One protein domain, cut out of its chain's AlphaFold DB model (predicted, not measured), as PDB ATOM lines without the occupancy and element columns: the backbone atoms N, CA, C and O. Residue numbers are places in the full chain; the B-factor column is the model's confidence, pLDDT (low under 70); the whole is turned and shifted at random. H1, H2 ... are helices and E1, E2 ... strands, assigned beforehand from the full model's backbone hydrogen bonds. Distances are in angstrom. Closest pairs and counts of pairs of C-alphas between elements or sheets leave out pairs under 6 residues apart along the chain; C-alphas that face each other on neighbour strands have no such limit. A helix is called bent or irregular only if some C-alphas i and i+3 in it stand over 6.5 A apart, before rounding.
ATOM      1  N   HIS A   7     173.669 153.477 241.307       80.25
ATOM      2  CA  HIS A   7     174.783 152.589 241.612       80.25
ATOM      3  C   HIS A   7     176.036 153.426 241.866       80.25
ATOM      4  O   HIS A   7     176.396 154.271 241.045       80.25
ATOM      5  N   ALA A   8     176.685 153.205 243.006       85.81
ATOM      6  CA  ALA A   8     177.917 153.898 243.358       85.81
ATOM      7  C   ALA A   8     178.936 152.920 243.935       85.81
ATOM      8  O   ALA A   8     178.587 152.105 244.785       85.81
ATOM      9  N   PHE A   9     180.184 153.020 243.496       89.00
ATOM     10  CA  PHE A   9     181.308 152.389 244.171       89.00
ATOM     11  C   PHE A   9     181.805 153.326 245.271       89.00
ATOM     12  O   PHE A   9     181.893 154.535 245.049       89.00
ATOM     13  N   ILE A  10     182.064 152.809 246.466       90.19
ATOM     14  CA  ILE A  10     182.355 153.623 247.647       90.19
ATOM     15  C   ILE A  10     183.678 153.202 248.284       90.19
ATOM     16  O   ILE A  10     183.867 152.024 248.568       90.19
ATOM     17  N   ASP A  11     184.573 154.164 248.516       88.69
ATOM     18  CA  ASP A  11     185.826 153.933 249.244       88.69
ATOM     19  C   ASP A  11     185.585 153.804 250.762       88.69
ATOM     20  O   ASP A  11     184.568 154.263 251.305       88.69
ATOM     21  N   THR A  12     186.550 153.201 251.451       90.19
ATOM     22  CA  THR A  12     186.675 153.090 252.907       90.19
ATOM     23  C   THR A  12     186.244 154.350 253.671       90.19
ATOM     24  O   THR A  12     185.376 154.283 254.553       90.19
ATOM     25  N   ASN A  13     186.809 155.514 253.345       86.62
ATOM     26  CA  ASN A  13     186.604 156.785 254.042       86.62
ATOM     27  C   ASN A  13     185.169 157.305 253.925       86.62
ATOM     28  O   ASN A  13     184.647 157.939 254.851       86.62
ATOM     29  N   ALA A  14     184.508 157.050 252.798       89.88
ATOM     30  CA  ALA A  14     183.106 157.391 252.615       89.88
ATOM     31  C   ALA A  14     182.190 156.348 253.274       89.88
ATOM     32  O   ALA A  14     181.235 156.715 253.973       89.88
ATOM     33  N   LEU A  15     182.493 155.057 253.115       94.31
ATOM     34  CA  LEU A  15     181.679 153.963 253.641       94.31
ATOM     35  C   LEU A  15     181.639 153.971 255.172       94.31
ATOM     36  O   LEU A  15     180.557 153.845 255.749       94.31
ATOM     37  N   VAL A  16     182.768 154.224 255.843       95.12
ATOM     38  CA  VAL A  16     182.826 154.289 257.314       95.12
ATOM     39  C   VAL A  16     181.899 155.374 257.878       95.12
ATOM     40  O   VAL A  16     181.227 155.159 258.888       95.12
ATOM     41  N   LYS A  17     181.769 156.518 257.187       93.19
ATOM     42  CA  LYS A  17     180.858 157.611 257.576       93.19
ATOM     43  C   LYS A  17     179.397 157.187 257.450       93.19
ATOM     44  O   LYS A  17     178.578 157.560 258.294       93.19
ATOM     45  N   VAL A  18     179.060 156.426 256.406       94.31
ATOM     46  CA  VAL A  18     177.708 155.884 256.213       94.31
ATOM     47  C   VAL A  18     177.389 154.862 257.301       94.31
ATOM     48  O   VAL A  18     176.384 155.030 257.989       94.31
ATOM     49  N   VAL A  19     178.253 153.862 257.501       96.38
ATOM     50  CA  VAL A  19     178.083 152.819 258.529       96.38
ATOM     51  C   VAL A  19     177.896 153.452 259.906       96.38
ATOM     52  O   VAL A  19     176.942 153.134 260.617       96.38
ATOM     53  N   TYR A  20     178.747 154.416 260.264       95.44
ATOM     54  CA  TYR A  20     178.652 155.112 261.542       95.44
ATOM     55  C   TYR A  20     177.334 155.885 261.695       95.44
ATOM     56  O   TYR A  20     176.646 155.750 262.707       95.44
ATOM     57  N   ALA A  21     176.921 156.650 260.679       93.62
ATOM     58  CA  ALA A  21     175.669 157.407 260.720       93.62
ATOM     59  C   ALA A  21     174.428 156.502 260.829       93.62
ATOM     60  O   ALA A  21     173.474 156.833 261.538       93.62
ATOM     61  N   VAL A  22     174.432 155.356 260.144       95.12
ATOM     62  CA  VAL A  22     173.357 154.358 260.233       95.12
ATOM     63  C   VAL A  22     173.339 153.704 261.617       95.12
ATOM     64  O   VAL A  22     172.268 153.572 262.213       95.12
ATOM     65  N   THR A  23     174.512 153.388 262.168       96.00
ATOM     66  CA  THR A  23     174.650 152.831 263.520       96.00
ATOM     67  C   THR A  23     174.073 153.785 264.564       96.00
ATOM     68  O   THR A  23     173.274 153.369 265.403       96.00
ATOM     69  N   LEU A  24     174.398 155.080 264.478       94.00
ATOM     70  CA  LEU A  24     173.835 156.114 265.351       94.00
ATOM     71  C   LEU A  24     172.302 156.144 265.304       94.00
ATOM     72  O   LEU A  24     171.649 156.237 266.341       94.00
ATOM     73  N   HIS A  25     171.715 156.060 264.111       93.50
ATOM     74  CA  HIS A  25     170.261 156.039 263.961       93.50
ATOM     75  C   HIS A  25     169.627 154.823 264.629       93.50
ATOM     76  O   HIS A  25     168.676 154.967 265.393       93.50
ATOM     77  N   ARG A  26     170.170 153.633 264.367       91.06
ATOM     78  CA  ARG A  26     169.576 152.371 264.816       91.06
ATOM     79  C   ARG A  26     169.806 152.079 266.293       91.06
ATOM     80  O   ARG A  26     168.956 151.456 266.916       91.06
ATOM     81  N   ARG A  27     170.932 152.522 266.858       91.81
ATOM     82  CA  ARG A  27     171.282 152.269 268.265       91.81
ATOM     83  C   ARG A  27     170.854 153.382 269.209       91.81
ATOM     84  O   ARG A  27     170.532 153.093 270.353       91.81
ATOM     85  N   LEU A  28     170.844 154.631 268.745       86.50
ATOM     86  CA  LEU A  28     170.618 155.804 269.598       86.50
ATOM     87  C   LEU A  28     169.394 156.629 269.180       86.50
ATOM     88  O   LEU A  28     169.279 157.787 269.574       86.50
ATOM     89  N   ALA A  29     168.513 156.073 268.340       80.38
ATOM     90  CA  ALA A  29     167.307 156.736 267.830       80.38
ATOM     91  C   ALA A  29     167.567 158.130 267.219       80.38
ATOM     92  O   ALA A  29     166.690 158.996 267.192       80.38
ATOM     93  N   ARG A  30     168.785 158.369 266.708       87.06
ATOM     94  CA  ARG A  30     169.124 159.612 266.002       87.06
ATOM     95  C   ARG A  30     168.266 159.754 264.741       87.06
ATOM     96  O   ARG A  30     167.788 158.746 264.225       87.06
ATOM     97  N   PRO A  31     168.082 160.968 264.192       89.94
ATOM     98  CA  PRO A  31     167.331 161.147 262.953       89.94
ATOM     99  C   PRO A  31     167.848 160.242 261.832       89.94
ATOM    100  O   PRO A  31     169.056 160.135 261.616       89.94
ATOM    101  N   LYS A  32     166.922 159.607 261.106       90.81
ATOM    102  CA  LYS A  32     167.242 158.680 260.017       90.81
ATOM    103  C   LYS A  32     168.094 159.368 258.940       90.81
ATOM    104  O   LYS A  32     167.621 160.328 258.324       90.81
ATOM    105  N   PRO A  33     169.319 158.884 258.649       88.81
ATOM    106  CA  PRO A  33     170.122 159.413 257.562       88.81
ATOM    107  C   PRO A  33     169.382 159.219 256.243       88.81
ATOM    108  O   PRO A  33     168.902 158.125 255.951       88.81
ATOM    109  N   ARG A  34     169.323 160.256 255.401       87.44
ATOM    110  CA  ARG A  34     168.656 160.156 254.088       87.44
ATOM    111  C   ARG A  34     169.209 159.008 253.241       87.44
ATOM    112  O   ARG A  34     168.433 158.303 252.611       87.44
ATOM    113  N   ILE A  35     170.529 158.793 253.291       88.94
ATOM    114  CA  ILE A  35     171.208 157.672 252.619       88.94
ATOM    115  C   ILE A  35     170.573 156.334 253.010       88.94
ATOM    116  O   ILE A  35     170.282 155.539 252.125       88.94
ATOM    117  N   LEU A  36     170.264 156.116 254.294       91.56
ATOM    118  CA  LEU A  36     169.610 154.886 254.739       91.56
ATOM    119  C   LEU A  36     168.237 154.698 254.086       91.56
ATOM    120  O   LEU A  36     167.924 153.606 253.630       91.56
ATOM    121  N   GLY A  37     167.440 155.764 253.979       88.88
ATOM    122  CA  GLY A  37     166.151 155.703 253.282       88.88
ATOM    123  C   GLY A  37     166.280 155.292 251.810       88.88
ATOM    124  O   GLY A  37     165.436 154.554 251.301       88.88
ATOM    125  N   TYR A  38     167.346 155.712 251.123       86.88
ATOM    126  CA  TYR A  38     167.593 155.319 249.730       86.88
ATOM    127  C   TYR A  38     168.091 153.884 249.589       86.88
ATOM    128  O   TYR A  38     167.689 153.199 248.650       86.88
ATOM    129  N   LEU A  39     168.913 153.422 250.530       89.56
ATOM    130  CA  LEU A  39     169.354 152.030 250.585       89.56
ATOM    131  C   LEU A  39     168.164 151.089 250.834       89.56
ATOM    132  O   LEU A  39     167.958 150.138 250.086       89.56
ATOM    133  N   GLU A  40     167.315 151.409 251.814       90.00
ATOM    134  CA  GLU A  40     166.136 150.601 252.160       90.00
ATOM    135  C   GLU A  40     165.091 150.564 251.038       90.00
ATOM    136  O   GLU A  40     164.473 149.529 250.795       90.00
ATOM    137  N   THR A  41     164.924 151.665 250.296       86.19
ATOM    138  CA  THR A  41     164.046 151.710 249.110       86.19
ATOM    139  C   THR A  41     164.711 151.172 247.840       86.19
ATOM    140  O   THR A  41     164.102 151.219 246.773       86.19
ATOM    141  N   ARG A  42     165.954 150.671 247.930       81.00
ATOM    142  CA  ARG A  42     166.778 150.194 246.804       81.00
ATOM    143  C   ARG A  42     166.951 151.217 245.676       81.00
ATOM    144  O   ARG A  42     167.289 150.859 244.548       81.00
ATOM    145  N   LYS A  43     166.757 152.500 245.982       80.94
ATOM    146  CA  LYS A  43     167.065 153.620 245.084       80.94
ATOM    147  C   LYS A  43     168.560 153.919 245.040       80.94
ATOM    148  O   LYS A  43     168.995 154.640 244.154       80.94
ATOM    149  N   LEU A  44     169.331 153.373 245.978       84.81
ATOM    150  CA  LEU A  44     170.784 153.448 246.039       84.81
ATOM    151  C   LEU A  44     171.343 152.054 246.341       84.81
ATOM    152  O   LEU A  44     170.801 151.348 247.192       84.81
ATOM    153  N   VAL A  45     172.422 151.679 245.664       84.25
ATOM    154  CA  VAL A  45     173.194 150.463 245.933       84.25
ATOM    155  C   VAL A  45     174.671 150.833 245.944       84.25
ATOM    156  O   VAL A  45     175.168 151.413 244.976       84.25
ATOM    157  N   PHE A  46     175.360 150.484 247.028       89.44
ATOM    158  CA  PHE A  46     176.806 150.640 247.123       89.44
ATOM    159  C   PHE A  46     177.533 149.383 246.655       89.44
ATOM    160  O   PHE A  46     177.109 148.272 246.962       89.44
ATOM    161  N   TYR A  47     178.640 149.578 245.951       88.56
ATOM    162  CA  TYR A  47     179.615 148.558 245.584       88.56
ATOM    163  C   TYR A  47     180.930 148.861 246.293       88.56
ATOM    164  O   TYR A  47     181.285 150.024 246.456       88.56
ATOM    165  N   THR A  48     181.618 147.821 246.732       90.00
ATOM    166  CA  THR A  48     182.914 147.891 247.413       90.00
ATOM    167  C   THR A  48     183.656 146.586 247.165       90.00
ATOM    168  O   THR A  48     183.024 145.606 246.772       90.00
ATOM    169  N   ASP A  49     184.950 146.531 247.440       86.44
ATOM    170  CA  ASP A  49     185.724 145.288 247.454       86.44
ATOM    171  C   ASP A  49     186.065 144.838 248.886       86.44
ATOM    172  O   ASP A  49     185.730 145.503 249.874       86.44
ATOM    173  N   GLU A  50     186.695 143.669 249.006       85.81
ATOM    174  CA  GLU A  50     187.120 143.130 250.299       85.81
ATOM    175  C   GLU A  50     188.250 143.930 250.953       85.81
ATOM    176  O   GLU A  50     188.324 143.968 252.184       85.81
ATOM    177  N   ALA A  51     189.134 144.553 250.168       84.38
ATOM    178  CA  ALA A  51     190.242 145.339 250.698       84.38
ATOM    179  C   ALA A  51     189.705 146.561 251.456       84.38
ATOM    180  O   ALA A  51     190.064 146.758 252.617       84.38
ATOM    181  N   VAL A  52     188.733 147.265 250.872       87.75
ATOM    182  CA  VAL A  52     187.982 148.357 251.500       87.75
ATOM    183  C   VAL A  52     187.274 147.886 252.770       87.75
ATOM    184  O   VAL A  52     187.308 148.570 253.793       87.75
ATOM    185  N   LEU A  53     186.648 146.702 252.773       90.38
ATOM    186  CA  LEU A  53     185.990 146.185 253.982       90.38
ATOM    187  C   LEU A  53     186.979 145.856 255.108       90.38
ATOM    188  O   LEU A  53     186.684 146.118 256.286       90.38
ATOM    189  N   ARG A  54     188.143 145.293 254.763       89.94
ATOM    190  CA  ARG A  54     189.231 145.032 255.714       89.94
ATOM    191  C   ARG A  54     189.767 146.347 256.272       89.94
ATOM    192  O   ARG A  54     189.793 146.521 257.491       89.94
ATOM    193  N   GLU A  55     190.120 147.290 255.408       90.75
ATOM    194  CA  GLU A  55     190.617 148.606 255.810       90.75
ATOM    195  C   GLU A  55     189.595 149.345 256.686       90.75
ATOM    196  O   GLU A  55     189.940 149.874 257.747       90.75
ATOM    197  N   LEU A  56     188.309 149.297 256.325       93.94
ATOM    198  CA  LEU A  56     187.235 149.900 257.110       93.94
ATOM    199  C   LEU A  56     187.208 149.327 258.525       93.94
ATOM    200  O   LEU A  56     187.186 150.081 259.497       93.94
ATOM    201  N   SER A  57     187.231 148.001 258.649       91.75
ATOM    202  CA  SER A  57     187.060 147.301 259.926       91.75
ATOM    203  C   SER A  57     188.285 147.395 260.843       91.75
ATOM    204  O   SER A  57     188.142 147.361 262.075       91.75
ATOM    205  N   HIS A  58     189.483 147.493 260.259       91.88
ATOM    206  CA  HIS A  58     190.757 147.442 260.978       91.88
ATOM    207  C   HIS A  58     191.435 148.805 261.150       91.88
ATOM    208  O   HIS A  58     192.169 148.976 262.121       91.88
ATOM    209  N   VAL A  59     191.172 149.775 260.271       93.06
ATOM    210  CA  VAL A  59     191.870 151.071 260.253       93.06
ATOM    211  C   VAL A  59     190.885 152.231 260.376       93.06
ATOM    212  O   VAL A  59     190.916 152.966 261.368       93.06
ATOM    213  N   ALA A  60     189.981 152.392 259.407       93.00
ATOM    214  CA  ALA A  60     189.169 153.604 259.318       93.00
ATOM    215  C   ALA A  60     188.143 153.714 260.451       93.00
ATOM    216  O   ALA A  60     187.966 154.792 261.022       93.00
ATOM    217  N   LEU A  61     187.487 152.609 260.821       94.62
ATOM    218  CA  LEU A  61     186.513 152.601 261.908       94.62
ATOM    219  C   LEU A  61     187.171 152.868 263.272       94.62
ATOM    220  O   LEU A  61     186.706 153.786 263.948       94.62
ATOM    221  N   PRO A  62     188.255 152.180 263.687       93.62
ATOM    222  CA  PRO A  62     188.972 152.538 264.914       93.62
ATOM    223  C   PRO A  62     189.409 154.007 264.958       93.62
ATOM    224  O   PRO A  62     189.191 154.674 265.970       93.62
ATOM    225  N   LYS A  63     189.955 154.534 263.853       93.50
ATOM    226  CA  LYS A  63     190.375 155.940 263.737       93.50
ATOM    227  C   LYS A  63     189.200 156.915 263.863       93.50
ATOM    228  O   LYS A  63     189.313 157.953 264.513       93.50
ATOM    229  N   LEU A  64     188.054 156.594 263.263       94.00
ATOM    230  CA  LEU A  64     186.844 157.396 263.414       94.00
ATOM    231  C   LEU A  64     186.373 157.376 264.874       94.00
ATOM    232  O   LEU A  64     186.188 158.432 265.469       94.00
ATOM    233  N   LEU A  65     186.218 156.195 265.473       93.38
ATOM    234  CA  LEU A  65     185.659 156.049 266.820       93.38
ATOM    235  C   LEU A  65     186.540 156.660 267.917       93.38
ATOM    236  O   LEU A  65     186.003 157.117 268.924       93.38
ATOM    237  N   SER A  66     187.860 156.714 267.726       90.62
ATOM    238  CA  SER A  66     188.772 157.380 268.663       90.62
ATOM    239  C   SER A  66     188.737 158.911 268.578       90.62
ATOM    240  O   SER A  66     189.139 159.577 269.527       90.62
ATOM    241  N   SER A  67     188.253 159.474 267.466       90.62
ATOM    242  CA  SER A  67     188.239 160.923 267.215       90.62
ATOM    243  C   SER A  67     186.873 161.588 267.412       90.62
ATOM    244  O   SER A  67     186.789 162.814 267.489       90.62
ATOM    245  N   VAL A  68     185.787 160.811 267.476       90.69
ATOM    246  CA  VAL A  68     184.434 161.358 267.635       90.69
ATOM    247  C   VAL A  68     184.176 161.847 269.056       90.69
ATOM    248  O   VAL A  68     184.488 161.183 270.042       90.69
ATOM    249  N   ASP A  69     183.490 162.983 269.150       90.31
ATOM    250  CA  ASP A  69     182.900 163.451 270.398       90.31
ATOM    251  C   ASP A  69     181.744 162.519 270.797       90.31
ATOM    252  O   ASP A  69     180.628 162.579 270.259       90.31
ATOM    253  N   ARG A  70     182.048 161.601 271.720       90.12
ATOM    254  CA  ARG A  70     181.117 160.572 272.189       90.12
ATOM    255  C   ARG A  70     179.885 161.183 272.836       90.12
ATOM    256  O   ARG A  70     178.781 160.738 272.532       90.12
ATOM    257  N   GLU A  71     180.043 162.208 273.667       88.44
ATOM    258  CA  GLU A  71     178.917 162.834 274.361       88.44
ATOM    259  C   GLU A  71     177.970 163.496 273.368       88.44
ATOM    260  O   GLU A  71     176.771 163.199 273.340       88.44
ATOM    261  N   LYS A  72     178.520 164.301 272.456       89.31
ATOM    262  CA  LYS A  72     177.735 164.966 271.414       89.31
ATOM    263  C   LYS A  72     176.973 163.974 270.544       89.31
ATOM    264  O   LYS A  72     175.855 164.264 270.103       89.31
ATOM    265  N   HIS A  73     177.553 162.802 270.290       87.56
ATOM    266  CA  HIS A  73     176.947 161.758 269.467       87.56
ATOM    267  C   HIS A  73     176.043 160.792 270.249       87.56
ATOM    268  O   HIS A  73     175.256 160.079 269.626       87.56
ATOM    269  N   GLY A  74     175.968 160.904 271.579       87.19
ATOM    270  CA  GLY A  74     175.070 160.116 272.437       87.19
ATOM    271  C   GLY A  74     175.665 158.784 272.905       87.19
ATOM    272  O   GLY A  74     174.931 157.896 273.323       87.19
ATOM    273  N   TRP A  75     176.987 158.649 272.828       92.06
ATOM    274  CA  TRP A  75     177.777 157.505 273.284       92.06
ATOM    275  C   TRP A  75     178.410 157.727 274.664       92.06
ATOM    276  O   TRP A  75     179.379 157.051 274.994       92.06
ATOM    277  N   SER A  76     177.904 158.667 275.471       86.12
ATOM    278  CA  SER A  76     178.545 159.106 276.723       86.12
ATOM    279  C   SER A  76     178.937 157.947 277.651       86.12
ATOM    280  O   SER A  76     179.986 157.994 278.281       86.12
ATOM    281  N   ASN A  77     178.135 156.877 277.668       87.44
ATOM    282  CA  ASN A  77     178.324 155.706 278.532       87.44
ATOM    283  C   ASN A  77     178.662 154.421 277.757       87.44
ATOM    284  O   ASN A  77     178.402 153.324 278.248       87.44
ATOM    285  N   VAL A  78     179.172 154.528 276.528       90.19
ATOM    286  CA  VAL A  78     179.477 153.362 275.686       90.19
ATOM    287  C   VAL A  78     180.976 153.301 275.408       90.19
ATOM    288  O   VAL A  78     181.598 154.282 274.990       90.19
ATOM    289  N   ASP A  79     181.559 152.133 275.674       92.25
ATOM    290  CA  ASP A  79     182.968 151.854 275.404       92.25
ATOM    291  C   ASP A  79     183.264 151.826 273.896       92.25
ATOM    292  O   ASP A  79     182.420 151.430 273.089       92.25
ATOM    293  N   ILE A  80     184.487 152.209 273.515       91.38
ATOM    294  CA  ILE A  80     184.918 152.258 272.111       91.38
ATOM    295  C   ILE A  80     184.830 150.876 271.449       91.38
ATOM    296  O   ILE A  80     184.441 150.793 270.282       91.38
ATOM    297  N   ASN A  81     185.133 149.789 272.165       92.88
ATOM    298  CA  ASN A  81     185.029 148.442 271.600       92.88
ATOM    299  C   ASN A  81     183.571 148.067 271.338       92.88
ATOM    300  O   ASN A  81     183.254 147.567 270.262       92.88
ATOM    301  N   LEU A  82     182.663 148.412 272.253       94.00
ATOM    302  CA  LEU A  82     181.233 148.175 272.059       94.00
ATOM    303  C   LEU A  82     180.663 149.034 270.912       94.00
ATOM    304  O   LEU A  82     179.878 148.554 270.094       94.00
ATOM    305  N   MET A  83     181.108 150.290 270.780       94.88
ATOM    306  CA  MET A  83     180.784 151.134 269.619       94.88
ATOM    307  C   MET A  83     181.260 150.494 268.307       94.88
ATOM    308  O   MET A  83     180.540 150.522 267.303       94.88
ATOM    309  N   ARG A  84     182.462 149.903 268.314       95.06
ATOM    310  CA  ARG A  84     183.038 149.195 267.165       95.06
ATOM    311  C   ARG A  84     182.221 147.960 266.806       95.06
ATOM    312  O   ARG A  84     181.885 147.800 265.636       95.06
ATOM    313  N   GLU A  85     181.848 147.138 267.783       95.88
ATOM    314  CA  GLU A  85     180.987 145.967 267.578       95.88
ATOM    315  C   GLU A  85     179.644 146.353 266.952       95.88
ATOM    316  O   GLU A  85     179.202 145.719 265.992       95.88
ATOM    317  N   TYR A  86     179.020 147.441 267.417       96.50
ATOM    318  CA  TYR A  86     177.788 147.940 266.808       96.50
ATOM    319  C   TYR A  86     177.972 148.357 265.350       96.50
ATOM    320  O   TYR A  86     177.124 148.024 264.524       96.50
ATOM    321  N   CYS A  87     179.070 149.037 265.022       96.75
ATOM    322  CA  CYS A  87     179.354 149.441 263.646       96.75
ATOM    323  C   CYS A  87     179.661 148.237 262.739       96.75
ATOM    324  O   CYS A  87     179.189 148.195 261.607       96.75
ATOM    325  N   ILE A  88     180.401 147.235 263.227       96.44
ATOM    326  CA  ILE A  88     180.690 146.000 262.476       96.44
ATOM    327  C   ILE A  88     179.408 145.188 262.250       96.44
ATOM    328  O   ILE A  88     179.166 144.683 261.151       96.44
ATOM    329  N   SER A  89     178.556 145.090 263.274       96.75
ATOM    330  CA  SER A  89     177.242 144.454 263.167       96.75
ATOM    331  C   SER A  89     176.364 145.164 262.132       96.75
ATOM    332  O   SER A  89     175.719 144.504 261.316       96.75
ATOM    333  N   GLU A  90     176.392 146.498 262.104       96.50
ATOM    334  CA  GLU A  90     175.655 147.289 261.119       96.50
ATOM    335  C   GLU A  90     176.197 147.096 259.698       96.50
ATOM    336  O   GLU A  90     175.421 146.856 258.777       96.50
ATOM    337  N   LEU A  91     177.519 147.110 259.512       96.06
ATOM    338  CA  LEU A  91     178.141 146.799 258.222       96.06
ATOM    339  C   LEU A  91     177.717 145.411 257.720       96.06
ATOM    340  O   LEU A  91     177.288 145.267 256.575       96.06
ATOM    341  N   SER A  92     177.765 144.406 258.595       95.56
ATOM    342  CA  SER A  92     177.343 143.037 258.276       95.56
ATOM    343  C   SER A  92     175.871 142.988 257.861       95.56
ATOM    344  O   SER A  92     175.512 142.334 256.882       95.56
ATOM    345  N   TYR A  93     175.004 143.731 258.555       95.44
ATOM    346  CA  TYR A  93     173.602 143.868 258.172       95.44
ATOM    347  C   TYR A  93     173.441 144.532 256.796       95.44
ATOM    348  O   TYR A  93     172.634 144.069 255.985       95.44
ATOM    349  N   MET A  94     174.184 145.607 256.517       94.19
ATOM    350  CA  MET A  94     174.129 146.319 255.236       94.19
ATOM    351  C   MET A  94     174.557 145.419 254.068       94.19
ATOM    352  O   MET A  94     173.935 145.474 253.003       94.19
ATOM    353  N   ILE A  95     175.558 144.559 254.278       92.12
ATOM    354  CA  ILE A  95     175.996 143.543 253.309       92.12
ATOM    355  C   ILE A  95     174.905 142.482 253.114       92.12
ATOM    356  O   ILE A  95     174.447 142.260 251.991       92.12
ATOM    357  N   ASN A  96     174.400 141.889 254.201       91.44
ATOM    358  CA  ASN A  96     173.359 140.852 254.148       91.44
ATOM    359  C   ASN A  96     172.052 141.351 253.506       91.44
ATOM    360  O   ASN A  96     171.377 140.617 252.784       91.44
ATOM    361  N   SER A  97     171.721 142.628 253.707       89.38
ATOM    362  CA  SER A  97     170.553 143.289 253.107       89.38
ATOM    363  C   SER A  97     170.782 143.728 251.654       89.38
ATOM    364  O   SER A  97     169.866 144.250 251.014       89.38
ATOM    365  N   ARG A  98     171.989 143.508 251.112       86.56
ATOM    366  CA  ARG A  98     172.439 143.920 249.770       86.56
ATOM    367  C   ARG A  98     172.391 145.432 249.523       86.56
ATOM    368  O   ARG A  98     172.281 145.857 248.370       86.56
ATOM    369  N   TYR A  99     172.472 146.232 250.588       88.50
ATOM    370  CA  TYR A  99     172.665 147.686 250.513       88.50
ATOM    371  C   TYR A  99     174.096 148.015 250.095       88.50
ATOM    372  O   TYR A  99     174.323 148.944 249.322       88.50
ATOM    373  N   VAL A 100     175.034 147.204 250.585       90.19
ATOM    374  CA  VAL A 100     176.426 147.144 250.147       90.19
ATOM    375  C   VAL A 100     176.621 145.804 249.449       90.19
ATOM    376  O   VAL A 100     176.246 144.760 249.981       90.19
ATOM    377  N   ARG A 101     177.164 145.832 248.237       88.31
ATOM    378  CA  ARG A 101     177.521 144.650 247.459       88.31
ATOM    379  C   ARG A 101     179.031 144.561 247.384       88.31
ATOM    380  O   ARG A 101     179.674 145.484 246.895       88.31
ATOM    381  N   VAL A 102     179.558 143.445 247.864       86.06
ATOM    382  CA  VAL A 102     180.980 143.144 247.761       86.06
ATOM    383  C   VAL A 102     181.243 142.581 246.376       86.06
ATOM    384  O   VAL A 102     180.548 141.673 245.911       86.06
ATOM    385  N   VAL A 103     182.191 143.194 245.696       79.00
ATOM    386  CA  VAL A 103     182.690 142.795 244.397       79.00
ATOM    387  C   VAL A 103     183.827 141.809 244.676       79.00
ATOM    388  O   VAL A 103     184.876 142.199 245.171       79.00
ATOM    389  N   GLU A 104     183.556 140.516 244.479       66.25
ATOM    390  CA  GLU A 104     184.506 139.423 244.748       66.25
ATOM    391  C   GLU A 104     185.491 139.210 243.588       66.25
ATOM    392  O   GLU A 104     185.134 139.362 242.417       66.25
ATOM    393  N   LYS A 205     174.581 165.669 244.873       78.31
ATOM    394  CA  LYS A 205     174.030 164.982 243.694       78.31
ATOM    395  C   LYS A 205     172.824 164.119 244.053       78.31
ATOM    396  O   LYS A 205     171.794 164.214 243.396       78.31
ATOM    397  N   LEU A 206     172.898 163.370 245.157       76.62
ATOM    398  CA  LEU A 206     171.760 162.622 245.701       76.62
ATOM    399  C   LEU A 206     170.553 163.524 245.986       76.62
ATOM    400  O   LEU A 206     169.424 163.100 245.789       76.62
ATOM    401  N   ARG A 207     170.755 164.758 246.466       74.06
ATOM    402  CA  ARG A 207     169.647 165.703 246.694       74.06
ATOM    403  C   ARG A 207     169.063 166.218 245.377       74.06
ATOM    404  O   ARG A 207     167.843 166.294 245.265       74.06
ATOM    405  N   GLN A 208     169.921 166.554 244.413       70.50
ATOM    406  CA  GLN A 208     169.532 167.114 243.116       70.50
ATOM    407  C   GLN A 208     168.759 166.111 242.257       70.50
ATOM    408  O   GLN A 208     167.673 166.434 241.796       70.50
ATOM    409  N   LEU A 209     169.250 164.871 242.137       63.25
ATOM    410  CA  LEU A 209     168.601 163.785 241.380       63.25
ATOM    411  C   LEU A 209     167.168 163.481 241.842       63.25
ATOM    412  O   LEU A 209     166.394 162.852 241.132       63.25
TER     413      LEU A 209
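Overview. This is residues 7 to 104 and 205 to 209 of the 214 residues of an uncharacterized protein of Pyrobaculum ferrireducens (UniProt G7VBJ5). A small parallel sheet stands at one end of the longest axis, and three long helices, H1, H3 and H5, extend from it toward the other end; H3 and H5 run side by side in opposite ways and H1 crosses H5. H2 packs near E2, H4 sits at the far end, and H6, after a cut, lies by itself. The printed part has 103 residues with six named helices and three named strands, in the order E1 H1 H2 E2 H3 H4 H5 E3 H6, mostly helix; the sheet's order is E1 E2 E3. It is compact, with a radius of gyration of the C-alphas of 13.4 A and spans of 37 by 29 by 23 A.

Arrangement. Begin at E1, residues 7 to 10, an edge strand parallel to E2, residues 44 to 48; N 10 and O 47 are 2.9 A apart, within hydrogen-bond range. Between them come H1, residues 12 to 28, and H2, residues 34 to 40: a strand-helix-strand unit, two parallel neighbour strands with helices between, with a right-handed crossover. H1 and H2 are close but not clearly touching, with the C-alphas of Val 22 and Leu 36 closest at 6.7 A. H3, residues 50 to 67, H4, residues 70 to 73, and H5, residues 80 to 96, lie between E2 and E3, residues 100 to 102, in a second such unit. E3 is parallel to E2, with N 101 and O 46 2.8 A apart. H1 touches H3 with residues 12 to 16 alone, closest at the C-alphas of Thr 12 and Val 52, 5.1 A, at a steep tilt of 61 degrees. H5 touches H1 with residues 86 to 91 alone, closest at the C-alphas of Thr 23 and Cys 87, 5.8 A, about perpendicular at 77 degrees. H3 and H5 touch, closest at the C-alphas of Leu 65 and Ile 80, 6.6 A, opposite ways at a shallow tilt of 33 degrees, only just short of steep. H6, residues 205 to 209, is apart from H2 and E2, among others. Every O i to N i+4 pair is within hydrogen-bond range in H2, H5 and H6; H1 has 12 of 13 and H3 11 of 14, and H4 is too short for one.

Along the chain. Find C-alpha 7 at (174.783, 152.589, 241.612), where E1 begins. H1 spans 23.3 A and E2 13.4 A. H3 spans 24.6 A; it has a kink of 33 degrees near residue 58 and is irregular, but only just: C-alphas 58 and 61 are 6.7 A apart. H5 spans 24.2 A, from C-alpha 80 at (184.918, 152.258, 272.111). H6 ends at C-alpha 209, (168.601, 163.785, 241.380).

Size, cuts and confidence. The two C-alphas farthest apart, those of Asn 77 and Leu 209, are 39.2 A apart. Residues 105 to 204 are not printed, and C-alphas 104 and 205 are 27.6 A apart across this cut. Of the links printed whole, H4 to H5 is short and the others are tight. The mean pLDDT of the printed part is 89.4; look for low confidence at residues 104 and 209, both under 70.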